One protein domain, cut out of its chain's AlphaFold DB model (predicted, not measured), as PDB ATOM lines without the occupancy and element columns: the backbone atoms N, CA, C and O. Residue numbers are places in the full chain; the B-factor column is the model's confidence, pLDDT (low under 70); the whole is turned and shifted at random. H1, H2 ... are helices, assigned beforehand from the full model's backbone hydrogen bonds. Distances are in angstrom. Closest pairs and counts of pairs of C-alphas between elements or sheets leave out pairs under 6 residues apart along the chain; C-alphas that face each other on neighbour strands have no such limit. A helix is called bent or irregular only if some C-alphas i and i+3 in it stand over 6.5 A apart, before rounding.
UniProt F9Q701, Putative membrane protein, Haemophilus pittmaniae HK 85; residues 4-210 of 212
ATOM      1  N   ALA A   4     197.153 139.903 161.477       74.25
ATOM      2  CA  ALA A   4     195.992 140.760 161.245       74.25
ATOM      3  C   ALA A   4     195.075 140.228 160.129       74.25
ATOM      4  O   ALA A   4     193.855 140.190 160.298       74.25
ATOM      5  N   THR A   5     195.647 139.772 159.009       76.56
ATOM      6  CA  THR A   5     194.860 139.169 157.918       76.56
ATOM      7  C   THR A   5     194.213 137.850 158.339       76.56
ATOM      8  O   THR A   5     193.074 137.583 157.954       76.56
ATOM      9  N   PHE A   6     194.879 137.066 159.190       74.25
ATOM     10  CA  PHE A   6     194.311 135.854 159.777       74.25
ATOM     11  C   PHE A   6     193.084 136.153 160.641       74.25
ATOM     12  O   PHE A   6     192.011 135.601 160.393       74.25
ATOM     13  N   PHE A   7     193.195 137.088 161.587       74.56
ATOM     14  CA  PHE A   7     192.069 137.462 162.445       74.56
ATOM     15  C   PHE A   7     190.900 138.064 161.664       74.56
ATOM     16  O   PHE A   7     189.743 137.775 161.972       74.56
ATOM     17  N   GLN A   8     191.172 138.861 160.628       80.88
ATOM     18  CA  GLN A   8     190.118 139.387 159.760       80.88
ATOM     19  C   GLN A   8     189.368 138.270 159.026       80.88
ATOM     20  O   GLN A   8     188.135 138.272 159.015       80.88
ATOM     21  N   GLN A   9     190.089 137.292 158.470       78.44
ATOM     22  CA  GLN A   9     189.474 136.145 157.805       78.44
ATOM     23  C   GLN A   9     188.687 135.267 158.783       78.44
ATOM     24  O   GLN A   9     187.557 134.884 158.478       78.44
ATOM     25  N   ALA A  10     189.239 134.980 159.964       74.12
ATOM     26  CA  ALA A  10     188.554 134.213 161.002       74.12
ATOM     27  C   ALA A  10     187.260 134.913 161.448       74.12
ATOM     28  O   ALA A  10     186.196 134.299 161.486       74.12
ATOM     29  N   LYS A  11     187.315 136.229 161.685       80.56
ATOM     30  CA  LYS A  11     186.144 137.047 162.030       80.56
ATOM     31  C   LYS A  11     185.061 136.989 160.954       80.56
ATOM     32  O   LYS A  11     183.885 136.840 161.277       80.56
ATOM     33  N   GLN A  12     185.435 137.124 159.681       83.44
ATOM     34  CA  GLN A  12     184.481 137.035 158.573       83.44
ATOM     35  C   GLN A  12     183.838 135.648 158.483       83.44
ATOM     36  O   GLN A  12     182.631 135.561 158.267       83.44
ATOM     37  N   GLN A  13     184.612 134.583 158.693       77.88
ATOM     38  CA  GLN A  13     184.112 133.206 158.683       77.88
ATOM     39  C   GLN A  13     183.115 132.961 159.814       77.88
ATOM     40  O   GLN A  13     182.016 132.486 159.556       77.88
ATOM     41  N   ILE A  14     183.443 133.368 161.043       79.38
ATOM     42  CA  ILE A  14     182.526 133.257 162.186       79.38
ATOM     43  C   ILE A  14     181.244 134.047 161.915       79.38
ATOM     44  O   ILE A  14     180.148 133.521 162.085       79.38
ATOM     45  N   LYS A  15     181.358 135.291 161.432       84.88
ATOM     46  CA  LYS A  15     180.188 136.115 161.095       84.88
ATOM     47  C   LYS A  15     179.301 135.436 160.050       84.88
ATOM     48  O   LYS A  15     178.079 135.463 160.173       84.88
ATOM     49  N   SER A  16     179.915 134.839 159.033       82.62
ATOM     50  CA  SER A  16     179.195 134.118 157.988       82.62
ATOM     51  C   SER A  16     178.468 132.898 158.560       82.62
ATOM     52  O   SER A  16     177.280 132.726 158.286       82.62
ATOM     53  N   ALA A  17     179.127 132.119 159.421       78.69
ATOM     54  CA  ALA A  17     178.551 130.916 160.021       78.69
ATOM     55  C   ALA A  17     177.367 131.276 160.913       78.69
ATOM     56  O   ALA A  17     176.312 130.647 160.846       78.69
ATOM     57  N   VAL A  18     177.514 132.368 161.669       82.88
ATOM     58  CA  VAL A  18     176.453 132.901 162.516       82.88
ATOM     59  C   VAL A  18     175.236 133.323 161.700       82.88
ATOM     60  O   VAL A  18     174.105 133.017 162.069       82.88
ATOM     61  N   SER A  19     175.454 133.985 160.562       83.88
ATOM     62  CA  SER A  19     174.355 134.397 159.685       83.88
ATOM     63  C   SER A  19     173.664 133.229 158.973       83.88
ATOM     64  O   SER A  19     172.478 133.323 158.666       83.88
ATOM     65  N   ALA A  20     174.382 132.133 158.719       86.75
ATOM     66  CA  ALA A  20     173.854 130.967 158.015       86.75
ATOM     67  C   ALA A  20     173.035 130.029 158.920       86.75
ATOM     68  O   ALA A  20     172.196 129.277 158.418       86.75
ATOM     69  N   HIS A  21     173.275 130.061 160.234       90.25
ATOM     70  CA  HIS A  21     172.709 129.118 161.207       90.25
ATOM     71  C   HIS A  21     172.085 129.841 162.415       90.25
ATOM     72  O   HIS A  21     172.515 129.643 163.551       90.25
ATOM     73  N   PRO A  22     171.090 130.723 162.203       90.94
ATOM     74  CA  PRO A  22     170.599 131.614 163.252       90.94
ATOM     75  C   PRO A  22     169.958 130.873 164.435       90.94
ATOM     76  O   PRO A  22     170.096 131.326 165.568       90.94
ATOM     77  N   ILE A  23     169.277 129.743 164.200       93.56
ATOM     78  CA  ILE A  23     168.600 128.989 165.268       93.56
ATOM     79  C   ILE A  23     169.610 128.190 166.095       93.56
ATOM     80  O   ILE A  23     169.526 128.173 167.320       93.56
ATOM     81  N   GLU A  24     170.595 127.574 165.441       94.69
ATOM     82  CA  GLU A  24     171.696 126.880 166.104       94.69
ATOM     83  C   GLU A  24     172.491 127.848 166.981       94.69
ATOM     84  O   GLU A  24     172.754 127.548 168.139       94.69
ATOM     85  N   ILE A  25     172.822 129.039 166.467       94.56
ATOM     86  CA  ILE A  25     173.518 130.058 167.260       94.56
ATOM     87  C   ILE A  25     172.668 130.542 168.426       94.56
ATOM     88  O   ILE A  25     173.197 130.679 169.525       94.56
ATOM     89  N   LEU A  26     171.372 130.796 168.211       93.44
ATOM     90  CA  LEU A  26     170.472 131.179 169.296       93.44
ATOM     91  C   LEU A  26     170.527 130.137 170.415       93.44
ATOM     92  O   LEU A  26     170.728 130.500 171.567       93.44
ATOM     93  N   MET A  27     170.427 128.854 170.065       94.00
ATOM     94  CA  MET A  27     170.518 127.764 171.027       94.00
ATOM     95  C   MET A  27     171.870 127.751 171.753       94.00
ATOM     96  O   MET A  27     171.881 127.755 172.981       94.00
ATOM     97  N   ILE A  28     172.991 127.783 171.022       94.69
ATOM     98  CA  ILE A  28     174.340 127.782 171.612       94.69
ATOM     99  C   ILE A  28     174.484 128.942 172.600       94.69
ATOM    100  O   ILE A  28     174.944 128.751 173.724       94.69
ATOM    101  N   VAL A  29     174.058 130.148 172.215       93.94
ATOM    102  CA  VAL A  29     174.140 131.343 173.065       93.94
ATOM    103  C   VAL A  29     173.231 131.213 174.280       93.94
ATOM    104  O   VAL A  29     173.679 131.487 175.389       93.94
ATOM    105  N   THR A  30     171.984 130.769 174.109       92.94
ATOM    106  CA  THR A  30     171.058 130.561 175.229       92.94
ATOM    107  C   THR A  30     171.614 129.545 176.219       92.94
ATOM    108  O   THR A  30     171.568 129.800 177.420       92.94
ATOM    109  N   PHE A  31     172.192 128.439 175.742       93.00
ATOM    110  CA  PHE A  31     172.782 127.440 176.626       93.00
ATOM    111  C   PHE A  31     174.055 127.958 177.312       93.00
ATOM    112  O   PHE A  31     174.225 127.792 178.517       93.00
ATOM    113  N   THR A  32     174.915 128.655 176.564       93.94
ATOM    114  CA  THR A  32     176.168 129.226 177.085       93.94
ATOM    115  C   THR A  32     175.900 130.296 178.134       93.94
ATOM    116  O   THR A  32     176.567 130.335 179.154       93.94
ATOM    117  N   VAL A  33     174.935 131.187 177.909       93.25
ATOM    118  CA  VAL A  33     174.568 132.214 178.892       93.25
ATOM    119  C   VAL A  33     173.835 131.577 180.068       93.25
ATOM    120  O   VAL A  33     174.078 131.931 181.215       93.25
ATOM    121  N   GLY A  34     172.968 130.606 179.794       90.50
ATOM    122  CA  GLY A  34     172.183 129.925 180.810       90.50
ATOM    123  C   GLY A  34     173.030 129.188 181.856       90.50
ATOM    124  O   GLY A  34     172.702 129.248 183.039       90.50
ATOM    125  N   ILE A  35     174.156 128.579 181.461       89.06
ATOM    126  CA  ILE A  35     175.044 127.856 182.391       89.06
ATOM    127  C   ILE A  35     175.667 128.771 183.462       89.06
ATOM    128  O   ILE A  35     176.121 128.288 184.497       89.06
ATOM    129  N   TRP A  36     175.682 130.095 183.255       90.38
ATOM    130  CA  TRP A  36     176.143 131.068 184.257       90.38
ATOM    131  C   TRP A  36     175.155 131.280 185.404       90.38
ATOM    132  O   TRP A  36     175.544 131.790 186.449       90.38
ATOM    133  N   PHE A  37     173.898 130.866 185.242       88.31
ATOM    134  CA  PHE A  37     172.865 130.962 186.278       88.31
ATOM    135  C   PHE A  37     172.725 129.682 187.110       88.31
ATOM    136  O   PHE A  37     171.846 129.586 187.961       88.31
ATOM    137  N   VAL A  38     173.585 128.698 186.859       84.31
ATOM    138  CA  VAL A  38     173.622 127.422 187.572       84.31
ATOM    139  C   VAL A  38     174.433 127.542 188.849       84.31
ATOM    140  O   VAL A  38     175.579 127.974 188.816       84.31
ATOM    141  N   ASP A  39     173.896 127.086 189.973       82.62
ATOM    142  CA  ASP A  39     174.687 127.010 191.198       82.62
ATOM    143  C   ASP A  39     175.545 125.737 191.212       82.62
ATOM    144  O   ASP A  39     175.058 124.632 191.442       82.62
ATOM    145  N   TRP A  40     176.849 125.890 190.981       75.81
ATOM    146  CA  TRP A  40     177.818 124.787 191.041       75.81
ATOM    147  C   TRP A  40     178.154 124.335 192.468       75.81
ATOM    148  O   TRP A  40     178.949 123.404 192.638       75.81
ATOM    149  N   ASN A  41     177.607 125.002 193.488       71.69
ATOM    150  CA  ASN A  41     177.790 124.636 194.889       71.69
ATOM    151  C   ASN A  41     176.670 123.725 195.416       71.69
ATOM    152  O   ASN A  41     176.852 123.116 196.469       71.69
ATOM    153  N   LEU A  42     175.540 123.624 194.707       62.03
ATOM    154  CA  LEU A  42     174.451 122.702 195.032       62.03
ATOM    155  C   LEU A  42     174.759 121.283 194.519       62.03
ATOM    156  O   LEU A  42     175.591 121.083 193.629       62.03
ATOM    157  N   GLU A  43     174.103 120.281 195.116       61.34
ATOM    158  CA  GLU A  43     174.083 118.913 194.582       61.34
ATOM    159  C   GLU A  43     173.599 118.931 193.120       61.34
ATOM    160  O   GLU A  43     172.995 119.902 192.674       61.34
ATOM    161  N   LYS A  44     173.902 117.881 192.343       67.75
ATOM    162  CA  LYS A  44     173.737 117.818 190.869       67.75
ATOM    163  C   LYS A  44     172.281 117.889 190.356       67.75
ATOM    164  O   LYS A  44     171.994 117.463 189.228       67.75
ATOM    165  N   ASP A  45     171.375 118.374 191.184       66.81
ATOM    166  CA  ASP A  45     169.983 118.642 190.887       66.81
ATOM    167  C   ASP A  45     169.878 119.842 189.950       66.81
ATOM    168  O   ASP A  45     170.704 120.754 189.959       66.81
ATOM    169  N   HIS A  46     168.882 119.807 189.068       76.62
ATOM    170  CA  HIS A  46     168.706 120.817 188.028       76.62
ATOM    171  C   HIS A  46     169.940 120.989 187.123       76.62
ATOM    172  O   HIS A  46     170.239 122.100 186.700       76.62
ATOM    173  N   LEU A  47     170.674 119.926 186.792       84.19
ATOM    174  CA  LEU A  47     171.783 120.001 185.826       84.19
ATOM    175  C   LEU A  47     171.530 119.190 184.555       84.19
ATOM    176  O   LEU A  47     172.257 119.341 183.570       84.19
ATOM    177  N   ALA A  48     170.506 118.334 184.549       87.38
ATOM    178  CA  ALA A  48     170.279 117.399 183.456       87.38
ATOM    179  C   ALA A  48     170.072 118.090 182.104       87.38
ATOM    180  O   ALA A  48     170.576 117.602 181.100       87.38
ATOM    181  N   TYR A  49     169.377 119.228 182.061       87.94
ATOM    182  CA  TYR A  49     169.051 119.920 180.810       87.94
ATOM    183  C   TYR A  49     170.293 120.362 180.025       87.94
ATOM    184  O   TYR A  49     170.275 120.317 178.795       87.94
ATOM    185  N   TRP A  50     171.399 120.677 180.702       88.62
ATOM    186  CA  TRP A  50     172.669 121.015 180.052       88.62
ATOM    187  C   TRP A  50     173.317 119.823 179.347       88.62
ATOM    188  O   TRP A  50     173.988 119.999 178.335       88.62
ATOM    189  N   LEU A  51     173.080 118.598 179.830       90.00
ATOM    190  CA  LEU A  51     173.628 117.377 179.229       90.00
ATOM    191  C   LEU A  51     173.022 117.071 177.852       90.00
ATOM    192  O   LEU A  51     173.615 116.334 177.066       90.00
ATOM    193  N   PHE A  52     171.835 117.608 177.559       92.06
ATOM    194  CA  PHE A  52     171.126 117.378 176.299       92.06
ATOM    195  C   PHE A  52     171.525 118.345 175.184       92.06
ATOM    196  O   PHE A  52     171.061 118.168 174.058       92.06
ATOM    197  N   GLU A  53     172.384 119.330 175.465       92.38
ATOM    198  CA  GLU A  53     172.819 120.346 174.501       92.38
ATOM    199  C   GLU A  53     173.283 119.719 173.178       92.38
ATOM    200  O   GLU A  53     172.748 120.056 172.126       92.38
ATOM    201  N   SER A  54     174.147 118.706 173.221       91.25
ATOM    202  CA  SER A  54     174.702 118.075 172.017       91.25
ATOM    203  C   SER A  54     173.651 117.376 171.142       91.25
ATOM    204  O   SER A  54     173.689 117.485 169.913       91.25
ATOM    205  N   ILE A  55     172.681 116.678 171.748       94.06
ATOM    206  CA  ILE A  55     171.564 116.048 171.015       94.06
ATOM    207  C   ILE A  55     170.651 117.119 170.434       94.06
ATOM    208  O   ILE A  55     170.250 117.025 169.275       94.06
ATOM    209  N   LEU A  56     170.306 118.126 171.233       94.69
ATOM    210  CA  LEU A  56     169.425 119.208 170.814       94.69
ATOM    211  C   LEU A  56     170.034 119.991 169.651       94.69
ATOM    212  O   LEU A  56     169.340 120.260 168.670       94.69
ATOM    213  N   PHE A  57     171.339 120.254 169.709       94.75
ATOM    214  CA  PHE A  57     172.087 120.880 168.634       94.75
ATOM    215  C   PHE A  57     172.014 120.022 167.372       94.75
ATOM    216  O   PHE A  57     171.646 120.529 166.312       94.75
ATOM    217  N   ALA A  58     172.276 118.715 167.480       93.25
ATOM    218  CA  ALA A  58     172.183 117.803 166.345       93.25
ATOM    219  C   ALA A  58     170.774 117.789 165.729       93.25
ATOM    220  O   ALA A  58     170.641 117.864 164.510       93.25
ATOM    221  N   VAL A  59     169.712 117.756 166.539       93.31
ATOM    222  CA  VAL A  59     168.324 117.772 166.047       93.31
ATOM    223  C   VAL A  59     168.006 119.069 165.300       93.31
ATOM    224  O   VAL A  59     167.493 119.017 164.179       93.31
ATOM    225  N   VAL A  60     168.334 120.226 165.883       94.25
ATOM    226  CA  VAL A  60     168.137 121.535 165.239       94.25
ATOM    227  C   VAL A  60     168.923 121.595 163.929       94.25
ATOM    228  O   VAL A  60     168.359 121.899 162.877       94.25
ATOM    229  N   TYR A  61     170.188 121.193 163.955       92.69
ATOM    230  CA  TYR A  61     171.079 121.212 162.802       92.69
ATOM    231  C   TYR A  61     170.614 120.315 161.642       92.69
ATOM    232  O   TYR A  61     170.646 120.707 160.466       92.69
ATOM    233  N   LEU A  62     170.160 119.100 161.961       91.19
ATOM    234  CA  LEU A  62     169.638 118.131 160.993       91.19
ATOM    235  C   LEU A  62     168.295 118.578 160.403       91.19
ATOM    236  O   LEU A  62     167.947 118.182 159.291       91.19
ATOM    237  N   SER A  63     167.554 119.433 161.110       91.44
ATOM    238  CA  SER A  63     166.262 119.931 160.642       91.44
ATOM    239  C   SER A  63     166.362 120.946 159.493       91.44
ATOM    240  O   SER A  63     165.373 121.155 158.794       91.44
ATOM    241  N   ARG A  64     167.548 121.526 159.238       90.19
ATOM    242  CA  ARG A  64     167.765 122.623 158.268       90.19
ATOM    243  C   ARG A  64     167.173 122.407 156.872       90.19
ATOM    244  O   ARG A  64     166.615 123.363 156.337       90.19
ATOM    245  N   PRO A  65     167.265 121.220 156.243       86.88
ATOM    246  CA  PRO A  65     166.717 121.047 154.894       86.88
ATOM    247  C   PRO A  65     165.192 120.955 154.847       86.88
ATOM    248  O   PRO A  65     164.618 120.935 153.760       86.88
ATOM    249  N   TYR A  66     164.527 120.863 155.998       88.31
ATOM    250  CA  TYR A  66     163.089 120.664 156.083       88.31
ATOM    251  C   TYR A  66     162.358 121.972 156.396       88.31
ATOM    252  O   TYR A  66     162.854 122.844 157.108       88.31
ATOM    253  N   ALA A  67     161.115 122.085 155.921       87.44
ATOM    254  CA  ALA A  67     160.286 123.278 156.119       87.44
ATOM    255  C   ALA A  67     160.060 123.633 157.603       87.44
ATOM    256  O   ALA A  67     159.883 124.803 157.946       87.44
ATOM    257  N   TRP A  68     160.099 122.634 158.490       89.56
ATOM    258  CA  TRP A  68     159.889 122.816 159.924       89.56
ATOM    259  C   TRP A  68     161.105 123.385 160.671       89.56
ATOM    260  O   TRP A  68     160.954 123.734 161.839       89.56
ATOM    261  N   TYR A  69     162.267 123.569 160.022       92.00
ATOM    262  CA  TYR A  69     163.458 124.184 160.634       92.00
ATOM    263  C   TYR A  69     163.132 125.489 161.373       92.00
ATOM    264  O   TYR A  69     163.610 125.709 162.481       92.00
ATOM    265  N   ARG A  70     162.236 126.321 160.823       90.06
ATOM    266  CA  ARG A  70     161.804 127.601 161.427       90.06
ATOM    267  C   ARG A  70     161.163 127.456 162.809       90.06
ATOM    268  O   ARG A  70     161.121 128.424 163.560       90.06
ATOM    269  N   PHE A  71     160.668 126.266 163.134       92.94
ATOM    270  CA  PHE A  71     160.048 125.926 164.413       92.94
ATOM    271  C   PHE A  71     160.932 125.005 165.265       92.94
ATOM    272  O   PHE A  71     160.537 124.628 166.363       92.94
ATOM    273  N   SER A  72     162.135 124.652 164.796       93.06
ATOM    274  CA  SER A  72     163.039 123.732 165.501       93.06
ATOM    275  C   SER A  72     163.509 124.266 166.859       93.06
ATOM    276  O   SER A  72     163.793 123.477 167.754       93.06
ATOM    277  N   TRP A  73     163.478 125.588 167.069       90.94
ATOM    278  CA  TRP A  73     163.740 126.230 168.364       90.94
ATOM    279  C   TRP A  73     162.753 125.818 169.473       90.94
ATOM    280  O   TRP A  73     163.078 125.937 170.653       90.94
ATOM    281  N   LEU A  74     161.570 125.296 169.121       93.12
ATOM    282  CA  LEU A  74     160.622 124.745 170.093       93.12
ATOM    283  C   LEU A  74     161.117 123.429 170.704       93.12
ATOM    284  O   LEU A  74     160.709 123.089 171.812       93.12
ATOM    285  N   VAL A  75     161.994 122.689 170.015       92.88
ATOM    286  CA  VAL A  75     162.472 121.378 170.476       92.88
ATOM    287  C   VAL A  75     163.328 121.498 171.746       92.88
ATOM    288  O   VAL A  75     163.010 120.800 172.714       92.88
ATOM    289  N   PRO A  76     164.343 122.388 171.825       92.19
ATOM    290  CA  PRO A  76     165.042 122.652 173.081       92.19
ATOM    291  C   PRO A  76     164.104 123.057 174.222       92.19
ATOM    292  O   PRO A  76     164.219 122.514 175.316       92.19
ATOM    293  N   LEU A  77     163.127 123.937 173.966       91.38
ATOM    294  CA  LEU A  77     162.176 124.382 174.993       91.38
ATOM    295  C   LEU A  77     161.304 123.239 175.517       91.38
ATOM    296  O   LEU A  77     161.193 123.051 176.727       91.38
ATOM    297  N   ALA A  78     160.721 122.446 174.619       93.06
ATOM    298  CA  ALA A  78     159.919 121.287 174.993       93.06
ATOM    299  C   ALA A  78     160.744 120.255 175.776       93.06
ATOM    300  O   ALA A  78     160.245 119.654 176.724       93.06
ATOM    301  N   THR A  79     162.017 120.082 175.414       91.69
ATOM    302  CA  THR A  79     162.926 119.151 176.094       91.69
ATOM    303  C   THR A  79     163.264 119.623 177.503       91.69
ATOM    304  O   THR A  79     163.210 118.820 178.429       91.69
ATOM    305  N   ILE A  80     163.541 120.917 177.693       89.44
ATOM    306  CA  ILE A  80     163.771 121.499 179.024       89.44
ATOM    307  C   ILE A  80     162.542 121.289 179.918       89.44
ATOM    308  O   ILE A  80     162.680 120.806 181.039       89.44
ATOM    309  N   LEU A  81     161.339 121.576 179.405       91.38
ATOM    310  CA  LEU A  81     160.088 121.370 180.144       91.38
ATOM    311  C   LEU A  81     159.854 119.895 180.497       91.38
ATOM    312  O   LEU A  81     159.421 119.589 181.604       91.38
ATOM    313  N   ALA A  82     160.159 118.978 179.577       91.50
ATOM    314  CA  ALA A  82     160.042 117.549 179.833       91.50
ATOM    315  C   ALA A  82     161.021 117.090 180.925       91.50
ATOM    316  O   ALA A  82     160.611 116.415 181.862       91.50
ATOM    317  N   ILE A  83     162.296 117.479 180.839       90.62
ATOM    318  CA  ILE A  83     163.317 117.126 181.839       90.62
ATOM    319  C   ILE A  83     162.900 117.627 183.221       90.62
ATOM    320  O   ILE A  83     162.900 116.848 184.169       90.62
ATOM    321  N   TRP A  84     162.452 118.880 183.307       87.19
ATOM    322  CA  TRP A  84     161.956 119.464 184.550       87.19
ATOM    323  C   TRP A  84     160.779 118.681 185.155       87.19
ATOM    324  O   TRP A  84     160.710 118.503 186.366       87.19
ATOM    325  N   GLN A  85     159.873 118.159 184.323       89.25
ATOM    326  CA  GLN A  85     158.711 117.399 184.790       89.25
ATOM    327  C   GLN A  85     159.037 115.950 185.192       89.25
ATOM    328  O   GLN A  85     158.330 115.377 186.023       89.25
ATOM    329  N   PHE A  86     160.040 115.328 184.564       87.25
ATOM    330  CA  PHE A  86     160.337 113.905 184.749       87.25
ATOM    331  C   PHE A  86     161.475 113.653 185.735       87.25
ATOM    332  O   PHE A  86     161.296 112.895 186.686       87.25
ATOM    333  N   ASN A  87     162.654 114.207 185.461       86.38
ATOM    334  CA  ASN A  87     163.845 114.064 186.287       86.38
ATOM    335  C   ASN A  87     164.900 115.050 185.784       86.38
ATOM    336  O   ASN A  87     165.326 114.951 184.636       86.38
ATOM    337  N   ASP A  88     165.353 115.964 186.630       85.56
ATOM    338  CA  ASP A  88     166.367 116.957 186.287       85.56
ATOM    339  C   ASP A  88     167.720 116.728 186.983       85.56
ATOM    340  O   ASP A  88     168.647 117.534 186.834       85.56
ATOM    341  N   SER A  89     167.874 115.583 187.654       88.19
ATOM    342  CA  SER A  89     169.140 115.134 188.228       88.19
ATOM    343  C   SER A  89     170.111 114.710 187.128       88.19
ATOM    344  O   SER A  89     169.872 113.748 186.392       88.19
ATOM    345  N   ALA A  90     171.254 115.394 187.022       87.50
ATOM    346  CA  ALA A  90     172.280 115.032 186.041       87.50
ATOM    347  C   ALA A  90     172.874 113.637 186.294       87.50
ATOM    348  O   ALA A  90     173.263 112.952 185.347       87.50
ATOM    349  N   GLU A  91     172.926 113.197 187.554       88.56
ATOM    350  CA  GLU A  91     173.486 111.894 187.919       88.56
ATOM    351  C   GLU A  91     172.723 110.743 187.265       88.56
ATOM    352  O   GLU A  91     173.342 109.861 186.669       88.56
ATOM    353  N   PHE A  92     171.390 110.822 187.272       89.69
ATOM    354  CA  PHE A  92     170.527 109.829 186.640       89.69
ATOM    355  C   PHE A  92     170.885 109.601 185.166       89.69
ATOM    356  O   PHE A  92     170.953 108.456 184.719       89.69
ATOM    357  N   TYR A  93     171.138 110.669 184.405       90.88
ATOM    358  CA  TYR A  93     171.456 110.567 182.977       90.88
ATOM    359  C   TYR A  93     172.893 110.120 182.727       90.88
ATOM    360  O   TYR A  93     173.119 109.269 181.866       90.88
ATOM    361  N   LEU A  94     173.856 110.630 183.501       90.38
ATOM    362  CA  LEU A  94     175.271 110.288 183.343       90.38
ATOM    363  C   LEU A  94     175.548 108.798 183.577       90.38
ATOM    364  O   LEU A  94     176.435 108.243 182.931       90.38
ATOM    365  N   THR A  95     174.778 108.132 184.441       91.56
ATOM    366  CA  THR A  95     174.912 106.687 184.686       91.56
ATOM    367  C   THR A  95     174.039 105.822 183.778       91.56
ATOM    368  O   THR A  95     174.148 104.599 183.817       91.56
ATOM    369  N   ASN A  96     173.148 106.411 182.973       92.62
ATOM    370  CA  ASN A  96     172.163 105.662 182.198       92.62
ATOM    371  C   ASN A  96     172.700 105.288 180.803       92.62
ATOM    372  O   ASN A  96     172.897 106.168 179.959       92.62
ATOM    373  N   PRO A  97     172.847 103.990 180.478       94.94
ATOM    374  CA  PRO A  97     173.312 103.563 179.159       94.94
ATOM    375  C   PRO A  97     172.405 104.026 178.013       94.94
ATOM    376  O   PRO A  97     172.880 104.246 176.902       94.94
ATOM    377  N   LYS A  98     171.099 104.206 178.264       93.94
ATOM    378  CA  LYS A  98     170.148 104.678 177.246       93.94
ATOM    379  C   LYS A  98     170.428 106.123 176.840       93.94
ATOM    380  O   LYS A  98     170.279 106.454 175.668       93.94
ATOM    381  N   PHE A  99     170.857 106.958 177.786       93.00
ATOM    382  CA  PHE A  99     171.238 108.343 177.514       93.00
ATOM    383  C   PHE A  99     172.470 108.395 176.601       93.00
ATOM    384  O   PHE A  99     172.428 109.014 175.539       93.00
ATOM    385  N   TRP A 100     173.526 107.655 176.944       94.44
ATOM    386  CA  TRP A 100     174.729 107.566 176.112       94.44
ATOM    387  C   TRP A 100     174.473 106.909 174.751       94.44
ATOM    388  O   TRP A 100     175.023 107.347 173.743       94.44
ATOM    389  N   GLY A 101     173.588 105.912 174.692       94.81
ATOM    390  CA  GLY A 101     173.129 105.329 173.432       94.81
ATOM    391  C   GLY A 101     172.442 106.359 172.531       94.81
ATOM    392  O   GLY A 101     172.741 106.424 171.340       94.81
ATOM    393  N   ALA A 102     171.579 107.213 173.092       93.94
ATOM    394  CA  ALA A 102     170.934 108.294 172.347       93.94
ATOM    395  C   ALA A 102     171.945 109.342 171.848       93.94
ATOM    396  O   ALA A 102     171.876 109.743 170.686       93.94
ATOM    397  N   GLN A 103     172.915 109.728 172.684       92.94
ATOM    398  CA  GLN A 103     174.016 110.623 172.302       92.94
ATOM    399  C   GLN A 103     174.821 110.054 171.125       92.94
ATOM    400  O   GLN A 103     175.087 110.745 170.142       92.94
ATOM    401  N   PHE A 104     175.157 108.764 171.187       92.81
ATOM    402  CA  PHE A 104     175.897 108.087 170.128       92.81
ATOM    403  C   PHE A 104     175.101 108.003 168.820       92.81
ATOM    404  O   PHE A 104     175.644 108.268 167.749       92.81
ATOM    405  N   ILE A 105     173.800 107.703 168.884       93.06
ATOM    406  CA  ILE A 105     172.928 107.708 167.702       93.06
ATOM    407  C   ILE A 105     172.858 109.112 167.090       93.06
ATOM    408  O   ILE A 105     173.002 109.246 165.877       93.06
ATOM    409  N   ALA A 106     172.686 110.159 167.901       92.00
ATOM    410  CA  ALA A 106     172.667 111.538 167.416       92.00
ATOM    411  C   ALA A 106     173.980 111.913 166.709       92.00
ATOM    412  O   ALA A 106     173.945 112.511 165.633       92.00
ATOM    413  N   LEU A 107     175.124 111.489 167.255       90.69
ATOM    414  CA  LEU A 107     176.430 111.658 166.621       90.69
ATOM    415  C   LEU A 107     176.501 110.941 165.263       90.69
ATOM    416  O   LEU A 107     176.908 111.548 164.273       90.69
ATOM    417  N   LEU A 108     176.063 109.680 165.181       89.50
ATOM    418  CA  LEU A 108     176.031 108.935 163.917       89.50
ATOM    419  C   LEU A 108     175.133 109.606 162.871       89.50
ATOM    420  O   LEU A 108     175.506 109.672 161.700       89.50
ATOM    421  N   LEU A 109     173.972 110.122 163.281       90.44
ATOM    422  CA  LEU A 109     173.066 110.858 162.397       90.44
ATOM    423  C   LEU A 109     173.702 112.160 161.904       90.44
ATOM    424  O   LEU A 109     173.608 112.460 160.717       90.44
ATOM    425  N   LEU A 110     174.382 112.900 162.784       89.25
ATOM    426  CA  LEU A 110     175.098 114.128 162.437       89.25
ATOM    427  C   LEU A 110     176.193 113.860 161.398       89.25
ATOM    428  O   LEU A 110     176.298 114.577 160.404       89.25
ATOM    429  N   CYS A 111     176.970 112.792 161.588       84.56
ATOM    430  CA  CYS A 111     177.995 112.378 160.636       84.56
ATOM    431  C   CYS A 111     177.389 111.897 159.314       84.56
ATOM    432  O   CYS A 111     177.898 112.265 158.260       84.56
ATOM    433  N   GLY A 112     176.291 111.138 159.383       80.88
ATOM    434  CA  GLY A 112     175.576 110.525 158.260       80.88
ATOM    435  C   GLY A 112     174.862 111.495 157.312       80.88
ATOM    436  O   GLY A 112     174.400 111.096 156.240       80.88
ATOM    437  N   PHE A 113     174.693 112.751 157.720       81.38
ATOM    438  CA  PHE A 113     173.789 113.676 157.053       81.38
ATOM    439  C   PHE A 113     174.455 114.506 155.942       81.38
ATOM    440  O   PHE A 113     175.556 115.029 156.134       81.38
ATOM    441  N   PRO A 114     173.765 114.747 154.807       74.31
ATOM    442  CA  PRO A 114     172.451 114.220 154.420       74.31
ATOM    443  C   PRO A 114     172.518 112.784 153.881       74.31
ATOM    444  O   PRO A 114     173.479 112.410 153.212       74.31
ATOM    445  N   PHE A 115     171.454 112.005 154.096       78.12
ATOM    446  CA  PHE A 115     171.354 110.621 153.623       78.12
ATOM    447  C   PHE A 115     171.164 110.567 152.100       78.12
ATOM    448  O   PHE A 115     170.054 110.718 151.584       78.12
ATOM    449  N   VAL A 116     172.259 110.379 151.361       76.56
ATOM    450  CA  VAL A 116     172.252 110.279 149.893       76.56
ATOM    451  C   VAL A 116     172.310 108.817 149.460       76.56
ATOM    452  O   VAL A 116     173.080 108.038 150.006       76.56
ATOM    453  N   LYS A 117     171.556 108.456 148.413       78.12
ATOM    454  CA  LYS A 117     171.576 107.103 147.819       78.12
ATOM    455  C   LYS A 117     172.917 106.721 147.170       78.12
ATOM    456  O   LYS A 117     173.177 105.545 146.965       78.12
ATOM    457  N   ASN A 118     173.740 107.700 146.789       84.38
ATOM    458  CA  ASN A 118     175.044 107.452 146.180       84.38
ATOM    459  C   ASN A 118     176.076 107.142 147.274       84.38
ATOM    460  O   ASN A 118     176.467 108.039 148.020       84.38
ATOM    461  N   ASN A 119     176.550 105.895 147.306       79.88
ATOM    462  CA  ASN A 119     177.488 105.393 148.312       79.88
ATOM    463  C   ASN A 119     178.817 106.163 148.351       79.88
ATOM    464  O   ASN A 119     179.353 106.386 149.430       79.88
ATOM    465  N   GLN A 120     179.347 106.603 147.207       76.94
ATOM    466  CA  GLN A 120     180.602 107.360 147.170       76.94
ATOM    467  C   GLN A 120     180.414 108.755 147.773       76.94
ATOM    468  O   GLN A 120     181.208 109.187 148.608       76.94
ATOM    469  N   ALA A 121     179.335 109.443 147.389       73.69
ATOM    470  CA  ALA A 121     179.003 110.755 147.933       73.69
ATOM    471  C   ALA A 121     178.657 110.683 149.427       73.69
ATOM    472  O   ALA A 121     179.046 111.567 150.186       73.69
ATOM    473  N   PHE A 122     177.957 109.626 149.848       75.88
ATOM    474  CA  PHE A 122     177.647 109.351 151.247       75.88
ATOM    475  C   PHE A 122     178.927 109.151 152.065       75.88
ATOM    476  O   PHE A 122     179.168 109.899 153.007       75.88
ATOM    477  N   THR A 123     179.799 108.226 151.657       78.94
ATOM    478  CA  THR A 123     181.061 107.946 152.358       78.94
ATOM    479  C   THR A 123     181.951 109.182 152.445       78.94
ATOM    480  O   THR A 123     182.424 109.506 153.531       78.94
ATOM    481  N   TYR A 124     182.139 109.911 151.339       79.94
ATOM    482  CA  TYR A 124     182.941 111.137 151.337       79.94
ATOM    483  C   TYR A 124     182.410 112.162 152.347       79.94
ATOM    484  O   TYR A 124     183.166 112.643 153.187       79.94
ATOM    485  N   ARG A 125     181.099 112.439 152.333       77.69
ATOM    486  CA  ARG A 125     180.469 113.398 153.256       77.69
ATOM    487  C   ARG A 125     180.568 112.961 154.713       77.69
ATOM    488  O   ARG A 125     180.869 113.798 155.556       77.69
ATOM    489  N   ASN A 126     180.391 111.672 154.997       81.50
ATOM    490  CA  ASN A 126     180.522 111.142 156.356       81.50
ATOM    491  C   ASN A 126     181.927 111.359 156.909       81.50
ATOM    492  O   ASN A 126     182.081 111.855 158.025       81.50
ATOM    493  N   PHE A 127     182.954 111.039 156.114       82.94
ATOM    494  CA  PHE A 127     184.342 111.289 156.493       82.94
ATOM    495  C   PHE A 127     184.615 112.779 156.686       82.94
ATOM    496  O   PHE A 127     185.287 113.149 157.644       82.94
ATOM    497  N   THR A 128     184.071 113.645 155.828       83.12
ATOM    498  CA  THR A 128     184.226 115.097 155.978       83.12
ATOM    499  C   THR A 128     183.548 115.629 157.243       83.12
ATOM    500  O   THR A 128     184.175 116.371 157.993       83.12
ATOM    501  N   ASN A 129     182.311 115.220 157.534       85.88
ATOM    502  CA  ASN A 129     181.600 115.622 158.752       85.88
ATOM    503  C   ASN A 129     182.330 115.133 160.014       85.88
ATOM    504  O   ASN A 129     182.523 115.908 160.949       85.88
ATOM    505  N   LEU A 130     182.782 113.872 160.026       87.50
ATOM    506  CA  LEU A 130     183.607 113.318 161.107       87.50
ATOM    507  C   LEU A 130     184.897 114.116 161.291       87.50
ATOM    508  O   LEU A 130     185.272 114.446 162.412       87.50
ATOM    509  N   PHE A 131     185.557 114.455 160.188       86.06
ATOM    510  CA  PHE A 131     186.772 115.250 160.207       86.06
ATOM    511  C   PHE A 131     186.525 116.661 160.766       86.06
ATOM    512  O   PHE A 131     187.296 117.132 161.598       86.06
ATOM    513  N   HIS A 132     185.443 117.335 160.368       87.44
ATOM    514  CA  HIS A 132     185.079 118.651 160.904       87.44
ATOM    515  C   HIS A 132     184.748 118.610 162.390       87.44
ATOM    516  O   HIS A 132     185.149 119.507 163.127       87.44
ATOM    517  N   LEU A 133     184.065 117.560 162.838       90.25
ATOM    518  CA  LEU A 133     183.784 117.343 164.248       90.25
ATOM    519  C   LEU A 133     185.077 117.096 165.039       90.25
ATOM    520  O   LEU A 133     185.289 117.722 166.074       90.25
ATOM    521  N   ALA A 134     185.989 116.273 164.515       89.56
ATOM    522  CA  ALA A 134     187.305 116.063 165.116       89.56
ATOM    523  C   ALA A 134     188.121 117.365 165.187       89.56
ATOM    524  O   ALA A 134     188.732 117.659 166.214       89.56
ATOM    525  N   LEU A 135     188.087 118.183 164.130       88.00
ATOM    526  CA  LEU A 135     188.737 119.492 164.092       88.00
ATOM    527  C   LEU A 135     188.122 120.459 165.118       88.00
ATOM    528  O   LEU A 135     188.855 121.173 165.795       88.00
ATOM    529  N   ALA A 136     186.793 120.469 165.262       90.94
ATOM    530  CA  ALA A 136     186.090 121.283 166.253       90.94
ATOM    531  C   ALA A 136     186.482 120.899 167.683       90.94
ATOM    532  O   ALA A 136     186.781 121.779 168.487       90.94
ATOM    533  N   ILE A 137     186.570 119.597 167.975       91.19
ATOM    534  CA  ILE A 137     187.040 119.081 169.267       91.19
ATOM    535  C   ILE A 137     188.509 119.453 169.504       91.19
ATOM    536  O   ILE A 137     188.854 119.896 170.595       91.19
ATOM    537  N   ALA A 138     189.374 119.327 168.494       90.81
ATOM    538  CA  ALA A 138     190.787 119.684 168.621       90.81
ATOM    539  C   ALA A 138     190.976 121.180 168.924       90.81
ATOM    540  O   ALA A 138     191.718 121.538 169.836       90.81
ATOM    541  N   VAL A 139     190.271 122.059 168.202       89.38
ATOM    542  CA  VAL A 139     190.317 123.512 168.440       89.38
ATOM    543  C   VAL A 139     189.723 123.874 169.800       89.38
ATOM    544  O   VAL A 139     190.302 124.693 170.509       89.38
ATOM    545  N   TRP A 140     188.622 123.239 170.205       93.12
ATOM    546  CA  TRP A 140     188.082 123.389 171.557       93.12
ATOM    547  C   TRP A 140     189.111 122.997 172.627       93.12
ATOM    548  O   TRP A 140     189.350 123.782 173.541       93.12
ATOM    549  N   GLY A 141     189.782 121.850 172.481       92.19
ATOM    550  CA  GLY A 141     190.824 121.405 173.409       92.19
ATOM    551  C   GLY A 141     191.991 122.390 173.515       92.19
ATOM    552  O   GLY A 141     192.464 122.668 174.615       92.19
ATOM    553  N   LEU A 142     192.408 122.988 172.393       91.81
ATOM    554  CA  LEU A 142     193.422 124.047 172.386       91.81
ATOM    555  C   LEU A 142     192.953 125.302 173.131       91.81
ATOM    556  O   LEU A 142     193.713 125.858 173.920       91.81
ATOM    557  N   ILE A 143     191.711 125.739 172.915       92.06
ATOM    558  CA  ILE A 143     191.142 126.908 173.603       92.06
ATOM    559  C   ILE A 143     191.040 126.653 175.104       92.06
ATOM    560  O   ILE A 143     191.454 127.504 175.884       92.06
ATOM    561  N   VAL A 144     190.551 125.481 175.515       92.81
ATOM    562  CA  VAL A 144     190.501 125.090 176.930       92.81
ATOM    563  C   VAL A 144     191.904 125.079 177.534       92.81
ATOM    564  O   VAL A 144     192.096 125.634 178.610       92.81
ATOM    565  N   GLY A 145     192.896 124.522 176.830       92.50
ATOM    566  CA  GLY A 145     194.290 124.523 177.280       92.50
ATOM    567  C   GLY A 145     194.872 125.932 177.436       92.50
ATOM    568  O   GLY A 145     195.532 126.215 178.433       92.50
ATOM    569  N   LEU A 146     194.588 126.835 176.494       94.44
ATOM    570  CA  LEU A 146     195.000 128.240 176.571       94.44
ATOM    571  C   LEU A 146     194.331 128.967 177.740       94.44
ATOM    572  O   LEU A 146     195.009 129.664 178.491       94.44
ATOM    573  N   VAL A 147     193.019 128.791 177.916       94.69
ATOM    574  CA  VAL A 147     192.273 129.386 179.032       94.69
ATOM    575  C   VAL A 147     192.815 128.874 180.365       94.69
ATOM    576  O   VAL A 147     193.118 129.686 181.233       94.69
ATOM    577  N   ALA A 148     193.042 127.565 180.495       93.81
ATOM    578  CA  ALA A 148     193.625 126.968 181.694       93.81
ATOM    579  C   ALA A 148     195.047 127.483 181.976       93.81
ATOM    580  O   ALA A 148     195.391 127.756 183.125       93.81
ATOM    581  N   ALA A 149     195.875 127.673 180.943       94.50
ATOM    582  CA  ALA A 149     197.219 128.230 181.094       94.50
ATOM    583  C   ALA A 149     197.193 129.699 181.549       94.50
ATOM    584  O   ALA A 149     197.982 130.096 182.410       94.50
ATOM    585  N   ILE A 150     196.273 130.506 181.007       94.00
ATOM    586  CA  ILE A 150     196.060 131.896 181.436       94.00
ATOM    587  C   ILE A 150     195.596 131.923 182.889       94.00
ATOM    588  O   ILE A 150     196.141 132.669 183.700       94.00
ATOM    589  N   GLU A 151     194.624 131.086 183.233       93.62
ATOM    590  CA  GLU A 151     194.080 130.993 184.580       93.62
ATOM    591  C   GLU A 151     195.160 130.594 185.597       93.62
ATOM    592  O   GLU A 151     195.346 131.279 186.604       93.62
ATOM    593  N   ALA A 152     195.950 129.557 185.299       92.56
ATOM    594  CA  ALA A 152     197.085 129.134 186.117       92.56
ATOM    595  C   ALA A 152     198.133 130.247 186.270       92.56
ATOM    596  O   ALA A 152     198.664 130.454 187.362       92.56
ATOM    597  N   SER A 153     198.393 131.002 185.199       95.06
ATOM    598  CA  SER A 153     199.314 132.143 185.229       95.06
ATOM    599  C   SER A 153     198.801 133.260 186.140       95.06
ATOM    600  O   SER A 153     199.577 133.816 186.911       95.06
ATOM    601  N   ILE A 154     197.498 133.561 186.107       94.00
ATOM    602  CA  ILE A 154     196.876 134.554 186.995       94.00
ATOM    603  C   ILE A 154     196.955 134.092 188.454       94.00
ATOM    604  O   ILE A 154     197.376 134.872 189.310       94.00
ATOM    605  N   ARG A 155     196.610 132.826 188.733       93.75
ATOM    606  CA  ARG A 155     196.719 132.240 190.080       93.75
ATOM    607  C   ARG A 155     198.150 132.370 190.615       93.75
ATOM    608  O   ARG A 155     198.339 132.823 191.740       93.75
ATOM    609  N   ALA A 156     199.149 132.046 189.792       94.38
ATOM    610  CA  ALA A 156     200.560 132.119 190.166       94.38
ATOM    611  C   ALA A 156     201.071 133.559 190.353       94.38
ATOM    612  O   ALA A 156     201.806 133.825 191.300       94.38
ATOM    613  N   LEU A 157     200.696 134.489 189.469       96.38
ATOM    614  CA  LEU A 157     201.225 135.856 189.474       96.38
ATOM    615  C   LEU A 157     200.578 136.736 190.552       96.38
ATOM    616  O   LEU A 157     201.248 137.581 191.140       96.38
ATOM    617  N   PHE A 158     199.284 136.544 190.808       95.44
ATOM    618  CA  PHE A 158     198.506 137.382 191.724       95.44
ATOM    619  C   PHE A 158     198.156 136.690 193.045       95.44
ATOM    620  O   PHE A 158     197.548 137.320 193.908       95.44
ATOM    621  N   ASN A 159     198.537 135.420 193.220       92.25
ATOM    622  CA  ASN A 159     198.226 134.615 194.404       92.25
ATOM    623  C   ASN A 159     196.716 134.594 194.734       92.25
ATOM    624  O   ASN A 159     196.304 134.702 195.890       92.25
ATOM    625  N   VAL A 160     195.885 134.499 193.693       92.38
ATOM    626  CA  VAL A 160     194.420 134.438 193.789       92.38
ATOM    627  C   VAL A 160     193.962 133.003 193.563       92.38
ATOM    628  O   VAL A 160     194.448 132.336 192.655       92.38
ATOM    629  N   ASN A 161     192.983 132.548 194.345       88.94
ATOM    630  CA  ASN A 161     192.288 131.285 194.111       88.94
ATOM    631  C   ASN A 161     190.882 131.568 193.583       88.94
ATOM    632  O   ASN A 161     190.064 132.166 194.286       88.94
ATOM    633  N   PHE A 162     190.599 131.133 192.357       88.75
ATOM    634  CA  PHE A 162     189.242 131.172 191.825       88.75
ATOM    635  C   PHE A 162     188.352 130.149 192.537       88.75
ATOM    636  O   PHE A 162     188.822 129.127 193.045       88.75
ATOM    637  N   SER A 163     187.056 130.449 192.617       89.56
ATOM    638  CA  SER A 163     186.089 129.541 193.227       89.56
ATOM    639  C   SER A 163     185.792 128.366 192.296       89.56
ATOM    640  O   SER A 163     185.806 128.503 191.074       89.56
ATOM    641  N   ARG A 164     185.416 127.217 192.870       86.06
ATOM    642  CA  ARG A 164     184.957 126.055 192.092       86.06
ATOM    643  C   ARG A 164     183.787 126.403 191.168       86.06
ATOM    644  O   ARG A 164     183.702 125.865 190.070       86.06
ATOM    645  N   SER A 165     182.905 127.304 191.606       88.38
ATOM    646  CA  SER A 165     181.793 127.787 190.787       88.38
ATOM    647  C   SER A 165     182.280 128.565 189.572       88.38
ATOM    648  O   SER A 165     181.788 128.332 188.475       88.38
ATOM    649  N   PHE A 166     183.272 129.446 189.743       90.62
ATOM    650  CA  PHE A 166     183.867 130.178 188.626       90.62
ATOM    651  C   PHE A 166     184.471 129.222 187.592       90.62
ATOM    652  O   PHE A 166     184.136 129.325 186.412       90.62
ATOM    653  N   ASP A 167     185.275 128.254 188.039       89.88
ATOM    654  CA  ASP A 167     185.860 127.235 187.162       89.88
ATOM    655  C   ASP A 167     184.749 126.435 186.454       89.88
ATOM    656  O   ASP A 167     184.767 126.265 185.233       89.88
ATOM    657  N   GLY A 168     183.728 126.008 187.205       89.38
ATOM    658  CA  GLY A 168     182.556 125.302 186.688       89.38
ATOM    659  C   GLY A 168     181.875 126.057 185.548       89.38
ATOM    660  O   GLY A 168     181.720 125.503 184.459       89.38
ATOM    661  N   HIS A 169     181.534 127.332 185.749       92.06
ATOM    662  CA  HIS A 169     180.931 128.175 184.712       92.06
ATOM    663  C   HIS A 169     181.854 128.375 183.512       92.06
ATOM    664  O   HIS A 169     181.406 128.250 182.372       92.06
ATOM    665  N   LEU A 170     183.134 128.670 183.748       93.31
ATOM    666  CA  LEU A 170     184.096 128.956 182.690       93.31
ATOM    667  C   LEU A 170     184.266 127.750 181.761       93.31
ATOM    668  O   LEU A 170     184.063 127.864 180.551       93.31
ATOM    669  N   TYR A 171     184.578 126.578 182.316       92.25
ATOM    670  CA  TYR A 171     184.844 125.384 181.515       92.25
ATOM    671  C   TYR A 171     183.578 124.809 180.872       92.25
ATOM    672  O   TYR A 171     183.620 124.404 179.710       92.25
ATOM    673  N   SER A 172     182.435 124.823 181.567       91.19
ATOM    674  CA  SER A 172     181.159 124.384 180.978       91.19
ATOM    675  C   SER A 172     180.696 125.297 179.839       91.19
ATOM    676  O   SER A 172     180.252 124.800 178.804       91.19
ATOM    677  N   SER A 173     180.894 126.614 179.960       93.56
ATOM    678  CA  SER A 173     180.624 127.564 178.874       93.56
ATOM    679  C   SER A 173     181.466 127.263 177.640       93.56
ATOM    680  O   SER A 173     180.953 127.302 176.528       93.56
ATOM    681  N   LEU A 174     182.749 126.927 177.814       94.00
ATOM    682  CA  LEU A 174     183.620 126.558 176.695       94.00
ATOM    683  C   LEU A 174     183.167 125.262 176.014       94.00
ATOM    684  O   LEU A 174     183.234 125.169 174.790       94.00
ATOM    685  N   VAL A 175     182.697 124.277 176.788       92.12
ATOM    686  CA  VAL A 175     182.153 123.009 176.269       92.12
ATOM    687  C   VAL A 175     180.872 123.228 175.467       92.12
ATOM    688  O   VAL A 175     180.713 122.621 174.415       92.12
ATOM    689  N   ILE A 176     179.978 124.095 175.938       92.88
ATOM    690  CA  ILE A 176     178.703 124.390 175.274       92.88
ATOM    691  C   ILE A 176     178.912 125.285 174.044       92.88
ATOM    692  O   ILE A 176     178.257 125.118 173.021       92.88
ATOM    693  N   LEU A 177     179.833 126.246 174.118       94.00
ATOM    694  CA  LEU A 177     180.022 127.242 173.066       94.00
ATOM    695  C   LEU A 177     180.885 126.727 171.913       94.00
ATOM    696  O   LEU A 177     180.523 126.866 170.744       94.00
ATOM    697  N   CYS A 178     182.080 126.219 172.221       92.31
ATOM    698  CA  CYS A 178     183.136 126.092 171.222       92.31
ATOM    699  C   CYS A 178     182.909 124.935 170.234       92.31
ATOM    700  O   CYS A 178     182.942 125.203 169.030       92.31
ATOM    701  N   PRO A 179     182.672 123.678 170.661       92.31
ATOM    702  CA  PRO A 179     182.490 122.562 169.737       92.31
ATOM    703  C   PRO A 179     181.387 122.785 168.685       92.31
ATOM    704  O   PRO A 179     181.703 122.669 167.494       92.31
ATOM    705  N   PRO A 180     180.137 123.155 169.041       93.25
ATOM    706  CA  PRO A 180     179.094 123.338 168.035       93.25
ATOM    707  C   PRO A 180     179.369 124.558 167.144       93.25
ATOM    708  O   PRO A 180     179.184 124.477 165.930       93.25
ATOM    709  N   LEU A 181     179.907 125.657 167.687       92.75
ATOM    710  CA  LEU A 181     180.267 126.836 166.892       92.75
ATOM    711  C   LEU A 181     181.351 126.525 165.848       92.75
ATOM    712  O   LEU A 181     181.200 126.876 164.676       92.75
ATOM    713  N   PHE A 182     182.443 125.866 166.247       90.19
ATOM    714  CA  PHE A 182     183.521 125.524 165.317       90.19
ATOM    715  C   PHE A 182     183.080 124.488 164.290       90.19
ATOM    716  O   PHE A 182     183.453 124.606 163.123       90.19
ATOM    717  N   PHE A 183     182.235 123.534 164.683       91.50
ATOM    718  CA  PHE A 183     181.617 122.611 163.739       91.50
ATOM    719  C   PHE A 183     180.856 123.365 162.634       91.50
ATOM    720  O   PHE A 183     181.112 123.124 161.454       91.50
ATOM    721  N   LEU A 184     180.019 124.353 162.986       90.88
ATOM    722  CA  LEU A 184     179.314 125.194 162.006       90.88
ATOM    723  C   LEU A 184     180.274 125.968 161.088       90.88
ATOM    724  O   LEU A 184     180.078 126.006 159.871       90.88
ATOM    725  N   VAL A 185     181.331 126.563 161.651       87.56
ATOM    726  CA  VAL A 185     182.344 127.311 160.884       87.56
ATOM    727  C   VAL A 185     183.055 126.411 159.872       87.56
ATOM    728  O   VAL A 185     183.258 126.800 158.718       87.56
ATOM    729  N   PHE A 186     183.428 125.196 160.273       86.19
ATOM    730  CA  PHE A 186     184.104 124.252 159.388       86.19
ATOM    731  C   PHE A 186     183.178 123.690 158.319       86.19
ATOM    732  O   PHE A 186     183.587 123.599 157.162       86.19
ATOM    733  N   GLN A 187     181.920 123.427 158.665       82.88
ATOM    734  CA  GLN A 187     180.919 122.990 157.700       82.88
ATOM    735  C   GLN A 187     180.688 124.033 156.599       82.88
ATOM    736  O   GLN A 187     180.592 123.696 155.419       82.88
ATOM    737  N   GLN A 188     180.637 125.318 156.959       76.38
ATOM    738  CA  GLN A 188     180.411 126.388 155.991       76.38
ATOM    739  C   GLN A 188     181.577 126.561 155.005       76.38
ATOM    740  O   GLN A 188     181.382 126.982 153.864       76.38
ATOM    741  N   ARG A 189     182.805 126.201 155.394       63.94
ATOM    742  CA  ARG A 189     183.939 126.202 154.458       63.94
ATOM    743  C   ARG A 189     183.760 125.203 153.316       63.94
ATOM    744  O   ARG A 189     184.211 125.489 152.210       63.94
ATOM    745  N   GLN A 190     183.090 124.077 153.553       57.62
ATOM    746  CA  GLN A 190     182.875 123.056 152.530       57.62
ATOM    747  C   GLN A 190     181.919 123.524 151.424       57.62
ATOM    748  O   GLN A 190     182.133 123.192 150.262       57.62
ATOM    749  N   SER A 191     180.893 124.330 151.736       54.19
ATOM    750  CA  SER A 191     179.958 124.812 150.704       54.19
ATOM    751  C   SER A 191     180.619 125.746 149.686       54.19
ATOM    752  O   SER A 191     180.092 125.922 148.594       54.19
ATOM    753  N   ASN A 192     181.764 126.339 150.043       47.59
ATOM    754  CA  ASN A 192     182.445 127.358 149.248       47.59
ATOM    755  C   ASN A 192     183.727 126.854 148.566       47.59
ATOM    756  O   ASN A 192     184.362 127.618 147.836       47.59
ATOM    757  N   THR A 193     184.184 125.622 148.811       46.44
ATOM    758  CA  THR A 193     185.434 125.113 148.221       46.44
ATOM    759  C   THR A 193     185.444 123.584 148.195       46.44
ATOM    760  O   THR A 193     185.241 122.953 149.230       46.44
ATOM    761  N   GLU A 194     185.759 122.979 147.044       44.22
ATOM    762  CA  GLU A 194     186.197 121.578 146.980       44.22
ATOM    763  C   GLU A 194     187.451 121.421 147.858       44.22
ATOM    764  O   GLU A 194     188.541 121.892 147.525       44.22
ATOM    765  N   MET A 195     187.287 120.862 149.057       46.44
ATOM    766  CA  MET A 195     188.364 120.775 150.041       46.44
ATOM    767  C   MET A 195     189.395 119.719 149.636       46.44
ATOM    768  O   MET A 195     189.100 118.525 149.606       46.44
ATOM    769  N   THR A 196     190.638 120.153 149.424       50.00
ATOM    770  CA  THR A 196     191.820 119.285 149.413       50.00
ATOM    771  C   THR A 196     192.444 119.229 150.811       50.00
ATOM    772  O   THR A 196     192.607 120.249 151.482       50.00
ATOM    773  N   VAL A 197     192.823 118.023 151.252       49.72
ATOM    774  CA  VAL A 197     193.427 117.727 152.574       49.72
ATOM    775  C   VAL A 197     194.626 118.637 152.889       49.72
ATOM    776  O   VAL A 197     194.822 119.055 154.029       49.72
ATOM    777  N   HIS A 198     195.378 119.026 151.858       46.25
ATOM    778  CA  HIS A 198     196.551 119.889 151.963       46.25
ATOM    779  C   HIS A 198     196.239 121.287 152.529       46.25
ATOM    780  O   HIS A 198     196.989 121.791 153.366       46.25
ATOM    781  N   ARG A 199     195.112 121.894 152.135       56.06
ATOM    782  CA  ARG A 199     194.721 123.247 152.567       56.06
ATOM    783  C   ARG A 199     194.308 123.281 154.039       56.06
ATOM    784  O   ARG A 199     194.427 124.300 154.709       56.06
ATOM    785  N   ILE A 200     193.837 122.150 154.556       53.88
ATOM    786  CA  ILE A 200     193.378 122.008 155.938       53.88
ATOM    787  C   ILE A 200     194.555 121.862 156.904       53.88
ATOM    788  O   ILE A 200     194.539 122.469 157.974       53.88
ATOM    789  N   PHE A 201     195.596 121.122 156.511       54.19
ATOM    790  CA  PHE A 201     196.843 121.048 157.277       54.19
ATOM    791  C   PHE A 201     197.488 122.434 157.407       54.19
ATOM    792  O   PHE A 201     197.943 122.816 158.477       54.19
ATOM    793  N   GLU A 202     197.409 123.234 156.344       54.12
ATOM    794  CA  GLU A 202     197.852 124.629 156.324       54.12
ATOM    795  C   GLU A 202     197.060 125.519 157.300       54.12
ATOM    796  O   GLU A 202     197.626 126.395 157.945       54.12
ATOM    797  N   ILE A 203     195.752 125.289 157.455       57.69
ATOM    798  CA  ILE A 203     194.901 125.998 158.424       57.69
ATOM    799  C   ILE A 203     195.242 125.590 159.859       57.69
ATOM    800  O   ILE A 203     195.343 126.457 160.720       57.69
ATOM    801  N   LEU A 204     195.410 124.290 160.117       52.97
ATOM    802  CA  LEU A 204     195.793 123.754 161.427       52.97
ATOM    803  C   LEU A 204     197.153 124.305 161.858       52.97
ATOM    804  O   LEU A 204     197.282 124.836 162.955       52.97
ATOM    805  N   VAL A 205     198.136 124.267 160.958       54.66
ATOM    806  CA  VAL A 205     199.462 124.851 161.174       54.66
ATOM    807  C   VAL A 205     199.367 126.367 161.368       54.66
ATOM    808  O   VAL A 205     199.952 126.877 162.311       54.66
ATOM    809  N   ASN A 206     198.575 127.100 160.580       58.22
ATOM    810  CA  ASN A 206     198.432 128.550 160.766       58.22
ATOM    811  C   ASN A 206     197.689 128.949 162.055       58.22
ATOM    812  O   ASN A 206     197.951 130.020 162.590       58.22
ATOM    813  N   ILE A 207     196.770 128.119 162.558       55.38
ATOM    814  CA  ILE A 207     196.076 128.348 163.838       55.38
ATOM    815  C   ILE A 207     196.990 128.028 165.028       55.38
ATOM    816  O   ILE A 207     196.923 128.714 166.043       55.38
ATOM    817  N   ILE A 208     197.818 126.984 164.915       47.97
ATOM    818  CA  ILE A 208     198.612 126.436 166.025       47.97
ATOM    819  C   ILE A 208     200.018 127.050 166.108       47.97
ATOM    820  O   ILE A 208     200.512 127.291 167.204       47.97
ATOM    821  N   LEU A 209     200.684 127.277 164.973       42.97
ATOM    822  CA  LEU A 209     202.125 127.558 164.902       42.97
ATOM    823  C   LEU A 209     202.476 129.011 164.562       42.97
ATOM    824  O   LEU A 209     203.654 129.299 164.378       42.97
ATOM    825  N   ALA A 210     201.514 129.934 164.494       38.69
ATOM    826  CA  ALA A 210     201.817 131.336 164.214       38.69
ATOM    827  C   ALA A 210     201.896 132.202 165.488       38.69
ATOM    828  O   ALA A 210     200.941 132.913 165.813       38.69
TER     829      ALA A 210
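Overview. This is residues 4 to 210 of the 212 residues of the protein "Putative membrane protein" of Haemophilus pittmaniae HK 85 (UniProt F9Q701). A kinked helix, H10, runs nearly straight through the middle, with H2 along one side and the very long H9 slanting over the other. H4 adjoins H2, H8 packs across H4 and the early part of H9, and H6 with short H3, H5 and H7 completes that side; H1 crosses one end of H10, and H11 is loosely placed beside H9. The printed part has 207 residues with eleven named helices, H1 to H11 in order, and no named strand, an all helix domain. It is compact, with a radius of gyration of the C-alphas of 18.7 A and spans of 50 by 46 by 29 A.

Along the chain. H1, residues 4 to 20, begins with C-alpha 4 at (195.992, 140.760, 161.245) and is 24.4 A long. H2 is residues 22 to 37, 23.1 A; H3 is residues 48 to 51; H4 is residues 53 to 63, 15.3 A. H5, residues 67 to 71, is irregular, with C-alphas 67 and 70 7.0 A apart. H6 is residues 74 to 86, 18.2 A; H7 is residues 90 to 94; H8 is residues 97 to 112, 22.1 A. H9, residues 119 to 158, spans 57.9 A and ends with C-alpha 158 at (198.506, 137.382, 191.724). H10, residues 164 to 191, was assigned as one helix by its hydrogen bonds but is bent, with C-alphas 176 and 179 7.0 A apart; its arms are H10a, residues 164 to 176, and H10b, residues 179 to 191. H11 is residues 197 to 208, ending with C-alpha 208 at (198.612, 126.436, 166.025).

Arrangement. H2, H9, H10a and H10b make a bundle, helices grouped alongside one another. H10a and H10b stand at a shallow tilt of 19 degrees. H2 touches H10a, opposite ways at a shallow tilt of 9 degrees, closest at the C-alphas of Thr 32 and Ser 173, 5.1 A. H9 and H10a form a helical hairpin, with closest C-alphas Val 144 and Leu 174 7.0 A apart. H9 touches H10b at a steep tilt of 42 degrees, closest at the C-alphas of Ala 136 and Phe 182, 5.0 A. H2 and H9 are apart. With residues 13 to 17 alone, H1 touches H10b, about perpendicular at 88 degrees; the closest C-alphas, of Ala 17 and Val 185, are 5.3 A apart. H4 touches H2 at a shallow tilt of 13 degrees, closest at the C-alphas of Glu 24 and Val 60, 6.5 A. H4 also touches H8, closest at the C-alphas of Ile 55 and Ala 106, 5.9 A. H8 touches H9 with residues 110 to 112 alone, at a steep tilt of 62 degrees, closest at the C-alphas of Cys 111 and Asn 126, 5.1 A. H3 touches H6, closest at the C-alphas of Tyr 49 and Ile 80, 5.8 A, and H7, closest at those of Ala 48 and Ala 90, 4.0 A. H5 is near H4, and H11 is near H9. Every O i to N i+4 pair is within hydrogen-bond range in H1, H4, H6, H7, H8, H9, H10a and H11; H2 has 10 of 12, H10b 7 of 9 and H5 0 of 1, with 1 of 2 O i to N i+3 pairs, while H3 is too short for an i+4 pair.

Size, cuts and confidence. The two C-alphas farthest apart, of Lys 117 and Asn 159, are 60.3 A apart. The printed part has no cut, and no link is long. The mean pLDDT of the printed part is 84.2; residues 42 to 45 and 189 to 210 are under 70.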